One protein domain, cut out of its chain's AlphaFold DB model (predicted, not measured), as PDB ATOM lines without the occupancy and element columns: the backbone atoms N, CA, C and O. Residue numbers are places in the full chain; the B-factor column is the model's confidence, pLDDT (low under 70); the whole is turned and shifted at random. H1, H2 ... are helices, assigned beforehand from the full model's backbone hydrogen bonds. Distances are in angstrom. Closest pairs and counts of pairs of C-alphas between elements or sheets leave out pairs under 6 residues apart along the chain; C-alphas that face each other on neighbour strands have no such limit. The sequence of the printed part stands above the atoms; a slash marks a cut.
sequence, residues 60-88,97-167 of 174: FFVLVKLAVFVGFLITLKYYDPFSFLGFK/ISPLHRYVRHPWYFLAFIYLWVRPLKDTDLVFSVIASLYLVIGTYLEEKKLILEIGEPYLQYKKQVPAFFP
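AT A GLANCE: This is residues 60 to 88 and 97 to 167 of the 174 residues of an uncharacterized protein of Bdellovibrio sp (UniProt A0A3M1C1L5). Three helices, H1, H4 and H5, lie side by side in a row, alternating in direction; long H5 runs past H4 to a corner where H6 folds back. Residues 81 to 87, with H2, stick out. The printed part has 100 residues with six named helices, H1 to H6 in order along the chain, and no named strand; its class is all helix, with 75 of the 100 printed residues in the helices, and it is only just compact, close to loose: radius of gyration of the C-alphas 14.9 A, spans 44 by 31 by 27 A.

IN THESE COORDINATES: Find C-alpha 60 at (243.687, 298.813, 205.774); H1 runs from there to residue 76, 24.3 A. Next come H2, residues 81 to 84; H3, 99 to 102; H4, 107 to 118, 16.3 A; H5, 123 to 151, 42.3 A; and H6, 153 to 161, ending at (230.859, 301.751, 177.879).

HOW THE PARTS SIT: H1 touches H4, closest C-alphas Val 68 and Leu 111, 5.7 A, opposite ways at a shallow 21 degrees. H4 and H5 form a helical hairpin; Tyr 109 and Leu 136 have their closest C-alphas, 6.3 A. H6 only just touches H5, with 3 pairs of C-alphas within 8 A, only at the corner. Every O i to N i+4 pair is within hydrogen-bond range in H1 and H4, 23 of 25 in H5, 4 of 5 in H6.

THE WHOLE: Residues 89 to 96 are cut out, leaving 18.9 A between C-alphas 88 and 97. Confidence is low at residues 75 to 88, among others.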
ATOM      1  N   PHE A  60     244.600 298.701 206.911       85.56
ATOM      2  CA  PHE A  60     243.687 298.813 205.774       85.56
ATOM      3  C   PHE A  60     243.857 300.167 205.072       85.56
ATOM      4  O   PHE A  60     244.070 300.217 203.862       85.56
ATOM      5  N   PHE A  61     243.871 301.272 205.823       84.44
ATOM      6  CA  PHE A  61     244.081 302.597 205.239       84.44
ATOM      7  C   PHE A  61     245.476 302.770 204.623       84.44
ATOM      8  O   PHE A  61     245.619 303.467 203.619       84.44
ATOM      9  N   VAL A  62     246.519 302.145 205.180       85.19
ATOM     10  CA  VAL A  62     247.864 302.129 204.576       85.19
ATOM     11  C   VAL A  62     247.848 301.407 203.231       85.19
ATOM     12  O   VAL A  62     248.335 301.966 202.248       85.19
ATOM     13  N   LEU A  63     247.233 300.226 203.160       87.25
ATOM     14  CA  LEU A  63     247.102 299.467 201.915       87.25
ATOM     15  C   LEU A  63     246.324 300.251 200.855       87.25
ATOM     16  O   LEU A  63     246.758 300.337 199.708       87.25
ATOM     17  N   VAL A  64     245.218 300.895 201.238       87.50
ATOM     18  CA  VAL A  64     244.433 301.711 200.304       87.50
ATOM     19  C   VAL A  64     245.220 302.941 199.834       87.50
ATOM     20  O   VAL A  64     245.203 303.248 198.644       87.50
ATOM     21  N   LYS A  65     245.981 303.618 200.710       85.19
ATOM     22  CA  LYS A  65     246.870 304.729 200.301       85.19
ATOM     23  C   LYS A  65     247.948 304.275 199.325       85.19
ATOM     24  O   LYS A  65     248.208 304.986 198.358       85.19
ATOM     25  N   LEU A  66     248.548 303.108 199.554       87.38
ATOM     26  CA  LEU A  66     249.520 302.527 198.629       87.38
ATOM     27  C   LEU A  66     248.880 302.224 197.274       87.38
ATOM     28  O   LEU A  66     249.433 302.608 196.248       87.38
ATOM     29  N   ALA A  67     247.690 301.621 197.257       85.50
ATOM     30  CA  ALA A  67     246.955 301.365 196.020       85.50
ATOM     31  C   ALA A  67     246.636 302.666 195.264       85.50
ATOM     32  O   ALA A  67     246.818 302.734 194.048       85.50
ATOM     33  N   VAL A  68     246.231 303.721 195.980       84.75
ATOM     34  CA  VAL A  68     246.002 305.046 195.391       84.75
ATOM     35  C   VAL A  68     247.289 305.627 194.807       84.75
ATOM     36  O   VAL A  68     247.281 306.117 193.678       84.75
ATOM     37  N   PHE A  69     248.397 305.551 195.544       84.00
ATOM     38  CA  PHE A  69     249.695 306.059 195.105       84.00
ATOM     39  C   PHE A  69     250.195 305.337 193.848       84.00
ATOM     40  O   PHE A  69     250.566 305.983 192.869       84.00
ATOM     41  N   VAL A  70     250.117 304.006 193.828       84.12
ATOM     42  CA  VAL A  70     250.437 303.193 192.647       84.12
ATOM     43  C   VAL A  70     249.514 303.547 191.478       84.12
ATOM     44  O   VAL A  70     249.990 303.721 190.359       84.12
ATOM     45  N   GLY A  71     248.215 303.733 191.730       80.44
ATOM     46  CA  GLY A  71     247.260 304.209 190.729       80.44
ATOM     47  C   GLY A  71     247.684 305.542 190.106       80.44
ATOM     48  O   GLY A  71     247.719 305.662 188.880       80.44
ATOM     49  N   PHE A  72     248.093 306.512 190.928       79.56
ATOM     50  CA  PHE A  72     248.629 307.787 190.450       79.56
ATOM     51  C   PHE A  72     249.884 307.594 189.594       79.56
ATOM     52  O   PHE A  72     249.923 308.109 188.477       79.56
ATOM     53  N   LEU A  73     250.862 306.800 190.043       79.56
ATOM     54  CA  LEU A  73     252.082 306.519 189.272       79.56
ATOM     55  C   LEU A  73     251.781 305.897 187.902       79.56
ATOM     56  O   LEU A  73     252.346 306.318 186.893       79.56
ATOM     57  N   ILE A  74     250.845 304.944 187.846       76.94
ATOM     58  CA  ILE A  74     250.417 304.318 186.589       76.94
ATOM     59  C   ILE A  74     249.789 305.359 185.664       76.94
ATOM     60  O   ILE A  74     250.107 305.394 184.478       76.94
ATOM     61  N   THR A  75     248.915 306.227 186.184       69.56
ATOM     62  CA  THR A  75     248.272 307.265 185.364       69.56
ATOM     63  C   THR A  75     249.213 308.382 184.920       69.56
ATOM     64  O   THR A  75     249.025 308.894 183.821       69.56
ATOM     65  N   LEU A  76     250.230 308.738 185.716       69.44
ATOM     66  CA  LEU A  76     251.201 309.792 185.391       69.44
ATOM     67  C   LEU A  76     251.946 309.509 184.084       69.44
ATOM     68  O   LEU A  76     252.249 310.435 183.345       69.44
ATOM     69  N   LYS A  77     252.170 308.235 183.744       65.50
ATOM     70  CA  LYS A  77     252.802 307.840 182.474       65.50
ATOM     71  C   LYS A  77     251.954 308.173 181.233       65.50
ATOM     72  O   LYS A  77     252.480 308.203 180.126       65.50
ATOM     73  N   TYR A  78     250.654 308.410 181.411       63.00
ATOM     74  CA  TYR A  78     249.695 308.693 180.335       63.00
ATOM     75  C   TYR A  78     249.105 310.107 180.407       63.00
ATOM     76  O   TYR A  78     248.363 310.503 179.513       63.00
ATOM     77  N   TYR A  79     249.404 310.849 181.473       62.47
ATOM     78  CA  TYR A  79     248.967 312.225 181.674       62.47
ATOM     79  C   TYR A  79     250.171 313.142 181.501       62.47
ATOM     80  O   TYR A  79     251.126 313.038 182.258       62.47
ATOM     81  N   ASP A  80     250.130 314.053 180.529       58.84
ATOM     82  CA  ASP A  80     251.186 315.050 180.348       58.84
ATOM     83  C   ASP A  80     250.895 316.239 181.300       58.84
ATOM     84  O   ASP A  80     249.977 317.027 181.030       58.84
ATOM     85  N   PRO A  81     251.593 316.382 182.450       54.78
ATOM     86  CA  PRO A  81     251.242 317.363 183.486       54.78
ATOM     87  C   PRO A  81     251.294 318.804 182.964       54.78
ATOM     88  O   PRO A  81     250.515 319.655 183.392       54.78
ATOM     89  N   PHE A  82     252.134 319.070 181.962       46.94
ATOM     90  CA  PHE A  82     252.224 320.363 181.284       46.94
ATOM     91  C   PHE A  82     251.006 320.673 180.403       46.94
ATOM     92  O   PHE A  82     250.619 321.837 180.275       46.94
ATOM     93  N   SER A  83     250.357 319.651 179.834       52.41
ATOM     94  CA  SER A  83     249.084 319.811 179.120       52.41
ATOM     95  C   SER A  83     247.936 320.086 180.095       52.41
ATOM     96  O   SER A  83     247.055 320.894 179.802       52.41
ATOM     97  N   PHE A  84     247.957 319.464 181.277       52.88
ATOM     98  CA  PHE A  84     246.934 319.669 182.309       52.88
ATOM     99  C   PHE A  84     247.037 321.040 182.991       52.88
ATOM    100  O   PHE A  84     246.027 321.698 183.246       52.88
ATOM    101  N   LEU A  85     248.264 321.512 183.214       53.62
ATOM    102  CA  LEU A  85     248.552 322.861 183.698       53.62
ATOM    103  C   LEU A  85     248.334 323.940 182.622       53.62
ATOM    104  O   LEU A  85     248.457 325.117 182.917       53.62
ATOM    105  N   GLY A  86     247.971 323.582 181.385       49.19
ATOM    106  CA  GLY A  86     247.626 324.552 180.341       49.19
ATOM    107  C   GLY A  86     248.820 325.244 179.679       49.19
ATOM    108  O   GLY A  86     248.619 326.249 178.999       49.19
ATOM    109  N   PHE A  87     250.035 324.708 179.843       46.66
ATOM    110  CA  PHE A  87     251.261 325.227 179.224       46.66
ATOM    111  C   PHE A  87     251.453 324.779 177.765       46.66
ATOM    112  O   PHE A  87     252.257 325.379 177.054       46.66
ATOM    113  N   LYS A  88     250.714 323.768 177.285       45.34
ATOM    114  CA  LYS A  88     250.719 323.339 175.874       45.34
ATOM    115  C   LYS A  88     249.415 323.713 175.160       45.34
ATOM    116  O   LYS A  88     248.327 323.624 175.731       45.34
ATOM    117  N   ILE A  97     243.868 306.848 175.775       56.06
ATOM    118  CA  ILE A  97     243.190 306.061 176.804       56.06
ATOM    119  C   ILE A  97     244.259 305.349 177.642       56.06
ATOM    120  O   ILE A  97     244.839 304.351 177.215       56.06
ATOM    121  N   SER A  98     244.518 305.836 178.856       58.41
ATOM    122  CA  SER A  98     245.304 305.081 179.846       58.41
ATOM    123  C   SER A  98     244.577 303.776 180.223       58.41
ATOM    124  O   SER A  98     243.344 303.750 180.219       58.41
ATOM    125  N   PRO A  99     245.277 302.702 180.636       59.28
ATOM    126  CA  PRO A  99     244.645 301.452 181.070       59.28
ATOM    127  C   PRO A  99     243.549 301.638 182.131       59.28
ATOM    128  O   PRO A  99     242.556 300.915 182.126       59.28
ATOM    129  N   LEU A 100     243.679 302.645 183.004       59.06
ATOM    130  CA  LEU A 100     242.690 302.950 184.046       59.06
ATOM    131  C   LEU A 100     241.423 303.634 183.512       59.06
ATOM    132  O   LEU A 100     240.354 303.476 184.100       59.06
ATOM    133  N   HIS A 101     241.511 304.291 182.353       63.69
ATOM    134  CA  HIS A 101     240.343 304.836 181.657       63.69
ATOM    135  C   HIS A 101     239.419 303.729 181.128       63.69
ATOM    136  O   HIS A 101     238.272 303.998 180.803       63.69
ATOM    137  N   ARG A 102     239.856 302.460 181.102       62.47
ATOM    138  CA  ARG A 102     238.973 301.322 180.793       62.47
ATOM    139  C   ARG A 102     237.979 301.009 181.916       62.47
ATOM    140  O   ARG A 102     236.963 300.378 181.653       62.47
ATOM    141  N   TYR A 103     238.269 301.431 183.149       62.31
ATOM    142  CA  TYR A 103     237.453 301.119 184.327       62.31
ATOM    143  C   TYR A 103     236.658 302.322 184.834       62.31
ATOM    144  O   TYR A 103     235.515 302.164 185.258       62.31
ATOM    145  N   VAL A 104     237.247 303.520 184.785       66.88
ATOM    146  CA  VAL A 104     236.610 304.776 185.200       66.88
ATOM    147  C   VAL A 104     237.065 305.879 184.255       66.88
ATOM    148  O   VAL A 104     238.260 306.013 184.014       66.88
ATOM    149  N   ARG A 105     236.139 306.698 183.745       72.94
ATOM    150  CA  ARG A 105     236.471 307.776 182.797       72.94
ATOM    151  C   ARG A 105     237.418 308.826 183.375       72.94
ATOM    152  O   ARG A 105     238.208 309.391 182.632       72.94
ATOM    153  N   HIS A 106     237.344 309.058 184.683       75.19
ATOM    154  CA  HIS A 106     238.127 310.060 185.403       75.19
ATOM    155  C   HIS A 106     238.911 309.414 186.560       75.19
ATOM    156  O   HIS A 106     238.573 309.614 187.732       75.19
ATOM    157  N   PRO A 107     239.967 308.627 186.273       76.25
ATOM    158  CA  PRO A 107     240.670 307.859 187.298       76.25
ATOM    159  C   PRO A 107     241.350 308.755 188.341       76.25
ATOM    160  O   PRO A 107     241.359 308.407 189.514       76.25
ATOM    161  N   TRP A 108     241.836 309.942 187.960       73.56
ATOM    162  CA  TRP A 108     242.404 310.915 188.907       73.56
ATOM    163  C   TRP A 108     241.378 311.434 189.913       73.56
ATOM    164  O   TRP A 108     241.684 311.542 191.095       73.56
ATOM    165  N   TYR A 109     240.151 311.714 189.463       77.44
ATOM    166  CA  TYR A 109     239.077 312.176 190.341       77.44
ATOM    167  C   TYR A 109     238.659 311.077 191.322       77.44
ATOM    168  O   TYR A 109     238.460 311.351 192.504       77.44
ATOM    169  N   PHE A 110     238.597 309.828 190.854       80.75
ATOM    170  CA  PHE A 110     238.311 308.673 191.702       80.75
ATOM    171  C   PHE A 110     239.424 308.411 192.729       80.75
ATOM    172  O   PHE A 110     239.145 308.235 193.913       80.75
ATOM    173  N   LEU A 111     240.692 308.446 192.308       82.56
ATOM    174  CA  LEU A 111     241.842 308.294 193.205       82.56
ATOM    175  C   LEU A 111     241.908 309.425 194.242       82.56
ATOM    176  O   LEU A 111     242.139 309.161 195.421       82.56
ATOM    177  N   ALA A 112     241.648 310.669 193.828       80.94
ATOM    178  CA  ALA A 112     241.560 311.817 194.727       80.94
ATOM    179  C   ALA A 112     240.404 311.677 195.728       80.94
ATOM    180  O   ALA A 112     240.572 311.988 196.906       80.94
ATOM    181  N   PHE A 113     239.254 311.159 195.286       85.12
ATOM    182  CA  PHE A 113     238.121 310.864 196.156       85.12
ATOM    183  C   PHE A 113     238.479 309.804 197.205       85.12
ATOM    184  O   PHE A 113     238.266 310.032 198.390       85.12
ATOM    185  N   ILE A 114     239.088 308.680 196.810       85.25
ATOM    186  CA  ILE A 114     239.526 307.654 197.772       85.25
ATOM    187  C   ILE A 114     240.523 308.250 198.770       85.25
ATOM    188  O   ILE A 114     240.378 308.065 199.977       85.25
ATOM    189  N   TYR A 115     241.516 308.999 198.285       84.81
ATOM    190  CA  TYR A 115     242.518 309.628 199.143       84.81
ATOM    191  C   TYR A 115     241.895 310.565 200.187       84.81
ATOM    192  O   TYR A 115     242.285 310.543 201.357       84.81
ATOM    193  N   LEU A 116     240.899 311.356 199.777       85.06
ATOM    194  CA  LEU A 116     240.184 312.297 200.636       85.06
ATOM    195  C   LEU A 116     239.506 311.613 201.833       85.06
ATOM    196  O   LEU A 116     239.466 312.210 202.908       85.06
ATOM    197  N   TRP A 117     239.013 310.384 201.654       86.62
ATOM    198  CA  TRP A 117     238.302 309.618 202.684       86.62
ATOM    199  C   TRP A 117     239.202 308.680 203.497       86.62
ATOM    200  O   TRP A 117     238.881 308.347 204.630       86.62
ATOM    201  N   VAL A 118     240.347 308.270 202.955       85.44
ATOM    202  CA  VAL A 118     241.269 307.321 203.613       85.44
ATOM    203  C   VAL A 118     242.310 308.026 204.490       85.44
ATOM    204  O   VAL A 118     242.968 307.402 205.330       85.44
ATOM    205  N   ARG A 119     242.492 309.339 204.316       83.38
ATOM    206  CA  ARG A 119     243.332 310.137 205.213       83.38
ATOM    207  C   ARG A 119     242.786 310.097 206.652       83.38
ATOM    208  O   ARG A 119     241.588 309.890 206.839       83.38
ATOM    209  N   PRO A 120     243.633 310.331 207.668       81.62
ATOM    210  CA  PRO A 120     243.147 310.568 209.021       81.62
ATOM    211  C   PRO A 120     242.136 311.719 209.016       81.62
ATOM    212  O   PRO A 120     242.455 312.798 208.513       81.62
ATOM    213  N   LEU A 121     240.935 311.473 209.540       82.75
ATOM    214  CA  LEU A 121     239.836 312.436 209.544       82.75
ATOM    215  C   LEU A 121     239.379 312.718 210.967       82.75
ATOM    216  O   LEU A 121     239.117 311.801 211.756       82.75
ATOM    217  N   LYS A 122     239.253 314.006 211.267       83.94
ATOM    218  CA  LYS A 122     238.517 314.504 212.423       83.94
ATOM    219  C   LYS A 122     237.072 314.798 212.035       83.94
ATOM    220  O   LYS A 122     236.748 314.951 210.857       83.94
ATOM    221  N   ASP A 123     236.214 314.912 213.033       82.50
ATOM    222  CA  ASP A 123     234.833 315.383 212.901       82.50
ATOM    223  C   ASP A 123     234.737 316.714 212.135       82.50
ATOM    224  O   ASP A 123     233.937 316.848 211.207       82.50
ATOM    225  N   THR A 124     235.636 317.654 212.428       80.88
ATOM    226  CA  THR A 124     235.756 318.942 211.725       80.88
ATOM    227  C   THR A 124     236.068 318.794 210.236       80.88
ATOM    228  O   THR A 124     235.707 319.650 209.427       80.88
ATOM    229  N   ASP A 125     236.717 317.697 209.852       80.75
ATOM    230  CA  ASP A 125     237.172 317.462 208.485       80.75
ATOM    231  C   ASP A 125     236.087 316.800 207.625       80.75
ATOM    232  O   ASP A 125     236.223 316.747 206.397       80.75
ATOM    233  N   LEU A 126     235.003 316.301 208.234       83.31
ATOM    234  CA  LEU A 126     233.902 315.649 207.522       83.31
ATOM    235  C   LEU A 126     233.184 316.626 206.598       83.31
ATOM    236  O   LEU A 126     232.970 316.314 205.429       83.31
ATOM    237  N   VAL A 127     232.880 317.832 207.085       83.25
ATOM    238  CA  VAL A 127     232.209 318.873 206.290       83.25
ATOM    239  C   VAL A 127     233.041 319.217 205.057       83.25
ATOM    240  O   VAL A 127     232.532 319.212 203.936       83.25
ATOM    241  N   PHE A 128     234.347 319.426 205.241       81.31
ATOM    242  CA  PHE A 128     235.261 319.670 204.130       81.31
ATOM    243  C   PHE A 128     235.305 318.487 203.158       81.31
ATOM    244  O   PHE A 128     235.262 318.681 201.946       81.31
ATOM    245  N   SER A 129     235.361 317.259 203.672       84.69
ATOM    246  CA  SER A 129     235.451 316.053 202.844       84.69
ATOM    247  C   SER A 129     234.174 315.821 202.027       84.69
ATOM    248  O   SER A 129     234.249 315.429 200.863       84.69
ATOM    249  N   VAL A 130     233.001 316.152 202.571       85.94
ATOM    250  CA  VAL A 130     231.727 316.132 201.836       85.94
ATOM    251  C   VAL A 130     231.697 317.214 200.755       85.94
ATOM    252  O   VAL A 130     231.380 316.917 199.604       85.94
ATOM    253  N   ILE A 131     232.084 318.451 201.078       80.44
ATOM    254  CA  ILE A 131     232.116 319.554 200.104       80.44
ATOM    255  C   ILE A 131     233.102 319.254 198.968       80.44
ATOM    256  O   ILE A 131     232.762 319.401 197.794       80.44
ATOM    257  N   ALA A 132     234.304 318.777 199.294       78.94
ATOM    258  CA  ALA A 132     235.306 318.393 198.307       78.94
ATOM    259  C   ALA A 132     234.837 317.201 197.451       78.94
ATOM    260  O   ALA A 132     235.059 317.190 196.241       78.94
ATOM    261  N   SER A 133     234.114 316.241 198.035       83.19
ATOM    262  CA  SER A 133     233.482 315.144 197.291       83.19
ATOM    263  C   SER A 133     232.449 315.647 196.282       83.19
ATOM    264  O   SER A 133     232.497 315.271 195.110       83.19
ATOM    265  N   LEU A 134     231.544 316.536 196.709       80.50
ATOM    266  CA  LEU A 134     230.554 317.156 195.824       80.50
ATOM    267  C   LEU A 134     231.231 317.932 194.694       80.50
ATOM    268  O   LEU A 134     230.828 317.815 193.538       80.50
ATOM    269  N   TYR A 135     232.297 318.667 195.008       77.75
ATOM    270  CA  TYR A 135     233.084 319.377 194.010       77.75
ATOM    271  C   TYR A 135     233.682 318.428 192.963       77.75
ATOM    272  O   TYR A 135     233.579 318.710 191.770       77.75
ATOM    273  N   LEU A 136     234.256 317.291 193.376       77.12
ATOM    274  CA  LEU A 136     234.801 316.295 192.446       77.12
ATOM    275  C   LEU A 136     233.711 315.736 191.521       77.12
ATOM    276  O   LEU A 136     233.912 315.689 190.310       77.12
ATOM    277  N   VAL A 137     232.542 315.385 192.068       77.50
ATOM    278  CA  VAL A 137     231.408 314.856 191.289       77.50
ATOM    279  C   VAL A 137     230.885 315.892 190.286       77.50
ATOM    280  O   VAL A 137     230.674 315.577 189.111       77.50
ATOM    281  N   ILE A 138     230.712 317.144 190.720       72.19
ATOM    282  CA  ILE A 138     230.291 318.246 189.846       72.19
ATOM    283  C   ILE A 138     231.352 318.506 188.771       72.19
ATOM    284  O   ILE A 138     231.011 318.675 187.598       72.19
ATOM    285  N   GLY A 139     232.635 318.495 189.143       69.19
ATOM    286  CA  GLY A 139     233.766 318.641 188.231       69.19
ATOM    287  C   GLY A 139     233.735 317.601 187.114       69.19
ATOM    288  O   GLY A 139     233.743 317.973 185.940       69.19
ATOM    289  N   THR A 140     233.577 316.323 187.470       72.94
ATOM    290  CA  THR A 140     233.433 315.220 186.512       72.94
ATOM    291  C   THR A 140     232.251 315.432 185.564       72.94
ATOM    292  O   THR A 140     232.413 315.374 184.346       72.94
ATOM    293  N   TYR A 141     231.063 315.759 186.081       71.88
ATOM    294  CA  TYR A 141     229.885 316.000 185.236       71.88
ATOM    295  C   TYR A 141     230.098 317.145 184.231       71.88
ATOM    296  O   TYR A 141     229.667 317.079 183.073       71.88
ATOM    297  N   LEU A 142     230.774 318.211 184.661       66.69
ATOM    298  CA  LEU A 142     231.067 319.371 183.825       66.69
ATOM    299  C   LEU A 142     232.157 319.105 182.783       66.69
ATOM    300  O   LEU A 142     232.100 319.722 181.714       66.69
ATOM    301  N   GLU A 143     233.122 318.240 183.090       69.44
ATOM    302  CA  GLU A 143     234.175 317.799 182.175       69.44
ATOM    303  C   GLU A 143     233.607 316.885 181.084       69.44
ATOM    304  O   GLU A 143     233.871 317.096 179.903       69.44
ATOM    305  N   GLU A 144     232.709 315.962 181.433       72.50
ATOM    306  CA  GLU A 144     232.043 315.115 180.439       72.50
ATOM    307  C   GLU A 144     231.233 315.914 179.426       72.50
ATOM    308  O   GLU A 144     231.287 315.632 178.232       72.50
ATOM    309  N   LYS A 145     230.480 316.924 179.882       68.88
ATOM    310  CA  LYS A 145     229.745 317.813 178.971       68.88
ATOM    311  C   LYS A 145     230.678 318.506 177.983       68.88
ATOM    312  O   LYS A 145     230.290 318.720 176.841       68.88
ATOM    313  N   LYS A 146     231.893 318.852 178.416       68.56
ATOM    314  CA  LYS A 146     232.908 319.470 177.561       68.56
ATOM    315  C   LYS A 146     233.415 318.474 176.513       68.56
ATOM    316  O   LYS A 146     233.417 318.798 175.334       68.56
ATOM    317  N   LEU A 147     233.769 317.263 176.935       67.75
ATOM    318  CA  LEU A 147     234.270 316.220 176.037       67.75
ATOM    319  C   LEU A 147     233.228 315.803 174.990       67.75
ATOM    320  O   LEU A 147     233.583 315.588 173.837       67.75
ATOM    321  N   ILE A 148     231.938 315.782 175.345       74.88
ATOM    322  CA  ILE A 148     230.849 315.569 174.373       74.88
ATOM    323  C   ILE A 148     230.834 316.679 173.311       74.88
ATOM    324  O   ILE A 148     230.640 316.381 172.139       74.88
ATOM    325  N   LEU A 149     231.042 317.940 173.700       71.06
ATOM    326  CA  LEU A 149     231.033 319.072 172.766       71.06
ATOM    327  C   LEU A 149     232.287 319.130 171.877       71.06
ATOM    328  O   LEU A 149     232.188 319.571 170.738       71.06
ATOM    329  N   GLU A 150     233.450 318.718 172.385       65.69
ATOM    330  CA  GLU A 150     234.722 318.781 171.646       65.69
ATOM    331  C   GLU A 150     234.980 317.551 170.771       65.69
ATOM    332  O   GLU A 150     235.514 317.686 169.672       65.69
ATOM    333  N   ILE A 151     234.615 316.359 171.251       71.25
ATOM    334  CA  ILE A 151     234.886 315.087 170.568       71.25
ATOM    335  C   ILE A 151     233.647 314.590 169.808       71.25
ATOM    336  O   ILE A 151     233.782 313.997 168.741       71.25
ATOM    337  N   GLY A 152     232.437 314.829 170.326       76.31
ATOM    338  CA  GLY A 152     231.186 314.409 169.688       76.31
ATOM    339  C   GLY A 152     230.861 312.919 169.859       76.31
ATOM    340  O   GLY A 152     231.039 312.336 170.932       76.31
ATOM    341  N   GLU A 153     230.356 312.303 168.788       76.75
ATOM    342  CA  GLU A 153     229.888 310.905 168.729       76.75
ATOM    343  C   GLU A 153     230.877 309.856 169.282       76.75
ATOM    344  O   GLU A 153     230.462 309.036 170.108       76.75
ATOM    345  N   PRO A 154     232.188 309.890 168.959       74.75
ATOM    346  CA  PRO A 154     233.149 308.929 169.507       74.75
ATOM    347  C   PRO A 154     233.174 308.915 171.043       74.75
ATOM    348  O   PRO A 154     233.259 307.857 171.672       74.75
ATOM    349  N   TYR A 155     233.020 310.084 171.671       74.62
ATOM    350  CA  TYR A 155     232.973 310.185 173.125       74.62
ATOM    351  C   TYR A 155     231.633 309.723 173.704       74.62
ATOM    352  O   TYR A 155     231.606 309.147 174.791       74.62
ATOM    353  N   LEU A 156     230.518 309.910 172.993       77.12
ATOM    354  CA  LEU A 156     229.222 309.362 173.404       77.12
ATOM    355  C   LEU A 156     229.237 307.829 173.415       77.12
ATOM    356  O   LEU A 156     228.702 307.220 174.345       77.12
ATOM    357  N   GLN A 157     229.892 307.200 172.437       77.88
ATOM    358  CA  GLN A 157     230.072 305.748 172.416       77.88
ATOM    359  C   GLN A 157     230.958 305.264 173.565       77.88
ATOM    360  O   GLN A 157     230.598 304.307 174.250       77.88
ATOM    361  N   TYR A 158     232.061 305.960 173.847       75.25
ATOM    362  CA  TYR A 158     232.901 305.691 175.016       75.25
ATOM    363  C   TYR A 158     232.133 305.882 176.341       75.25
ATOM    364  O   TYR A 158     232.203 305.048 177.248       75.25
ATOM    365  N   LYS A 159     231.300 306.929 176.430       76.81
ATOM    366  CA  LYS A 159     230.460 307.242 177.595       76.81
ATOM    367  C   LYS A 159     229.428 306.151 177.906       76.81
ATOM    368  O   LYS A 159     229.047 305.974 179.066       76.81
ATOM    369  N   LYS A 160     228.964 305.410 176.899       76.38
ATOM    370  CA  LYS A 160     228.057 304.270 177.102       76.38
ATOM    371  C   LYS A 160     228.765 303.051 177.710       76.38
ATOM    372  O   LYS A 160     228.095 302.213 178.311       76.38
ATOM    373  N   GLN A 161     230.085 302.955 177.564       72.25
ATOM    374  CA  GLN A 161     230.859 301.751 177.879       72.25
ATOM    375  C   GLN A 161     231.564 301.833 179.236       72.25
ATOM    376  O   GLN A 161     231.510 300.879 180.008       72.25
ATOM    377  N   VAL A 162     232.152 302.984 179.565       72.19
ATOM    378  CA  VAL A 162     232.931 303.173 180.802       72.19
ATOM    379  C   VAL A 162     232.169 304.072 181.771       72.19
ATOM    380  O   VAL A 162     231.709 305.117 181.331       72.19
ATOM    381  N   PRO A 163     232.029 303.760 183.070       73.69
ATOM    382  CA  PRO A 163     231.341 304.629 184.027       73.69
ATOM    383  C   PRO A 163     232.121 305.917 184.366       73.69
ATOM    384  O   PRO A 163     233.345 305.974 184.267       73.69
ATOM    385  N   ALA A 164     231.398 306.957 184.800       68.44
ATOM    386  CA  ALA A 164     231.948 308.290 185.085       68.44
ATOM    387  C   ALA A 164     232.969 308.312 186.234       68.44
ATOM    388  O   ALA A 164     234.065 308.843 186.081       68.44
ATOM    389  N   PHE A 165     232.574 307.758 187.386       64.38
ATOM    390  CA  PHE A 165     233.233 308.010 188.672       64.38
ATOM    391  C   PHE A 165     233.402 306.741 189.514       64.38
ATOM    392  O   PHE A 165     234.477 306.507 190.049       64.38
ATOM    393  N   PHE A 166     232.373 305.888 189.586       66.31
ATOM    394  CA  PHE A 166     232.444 304.610 190.297       66.31
ATOM    395  C   PHE A 166     232.528 303.432 189.319       66.31
ATOM    396  O   PHE A 166     231.691 303.345 188.413       66.31
ATOM    397  N   PRO A 167     233.479 302.497 189.502       62.56
ATOM    398  CA  PRO A 167     233.593 301.293 188.682       62.56
ATOM    399  C   PRO A 167     232.483 300.288 189.042       62.56
ATOM    400  O   PRO A 167     232.723 299.285 189.702       62.56
TER     401      PRO A 167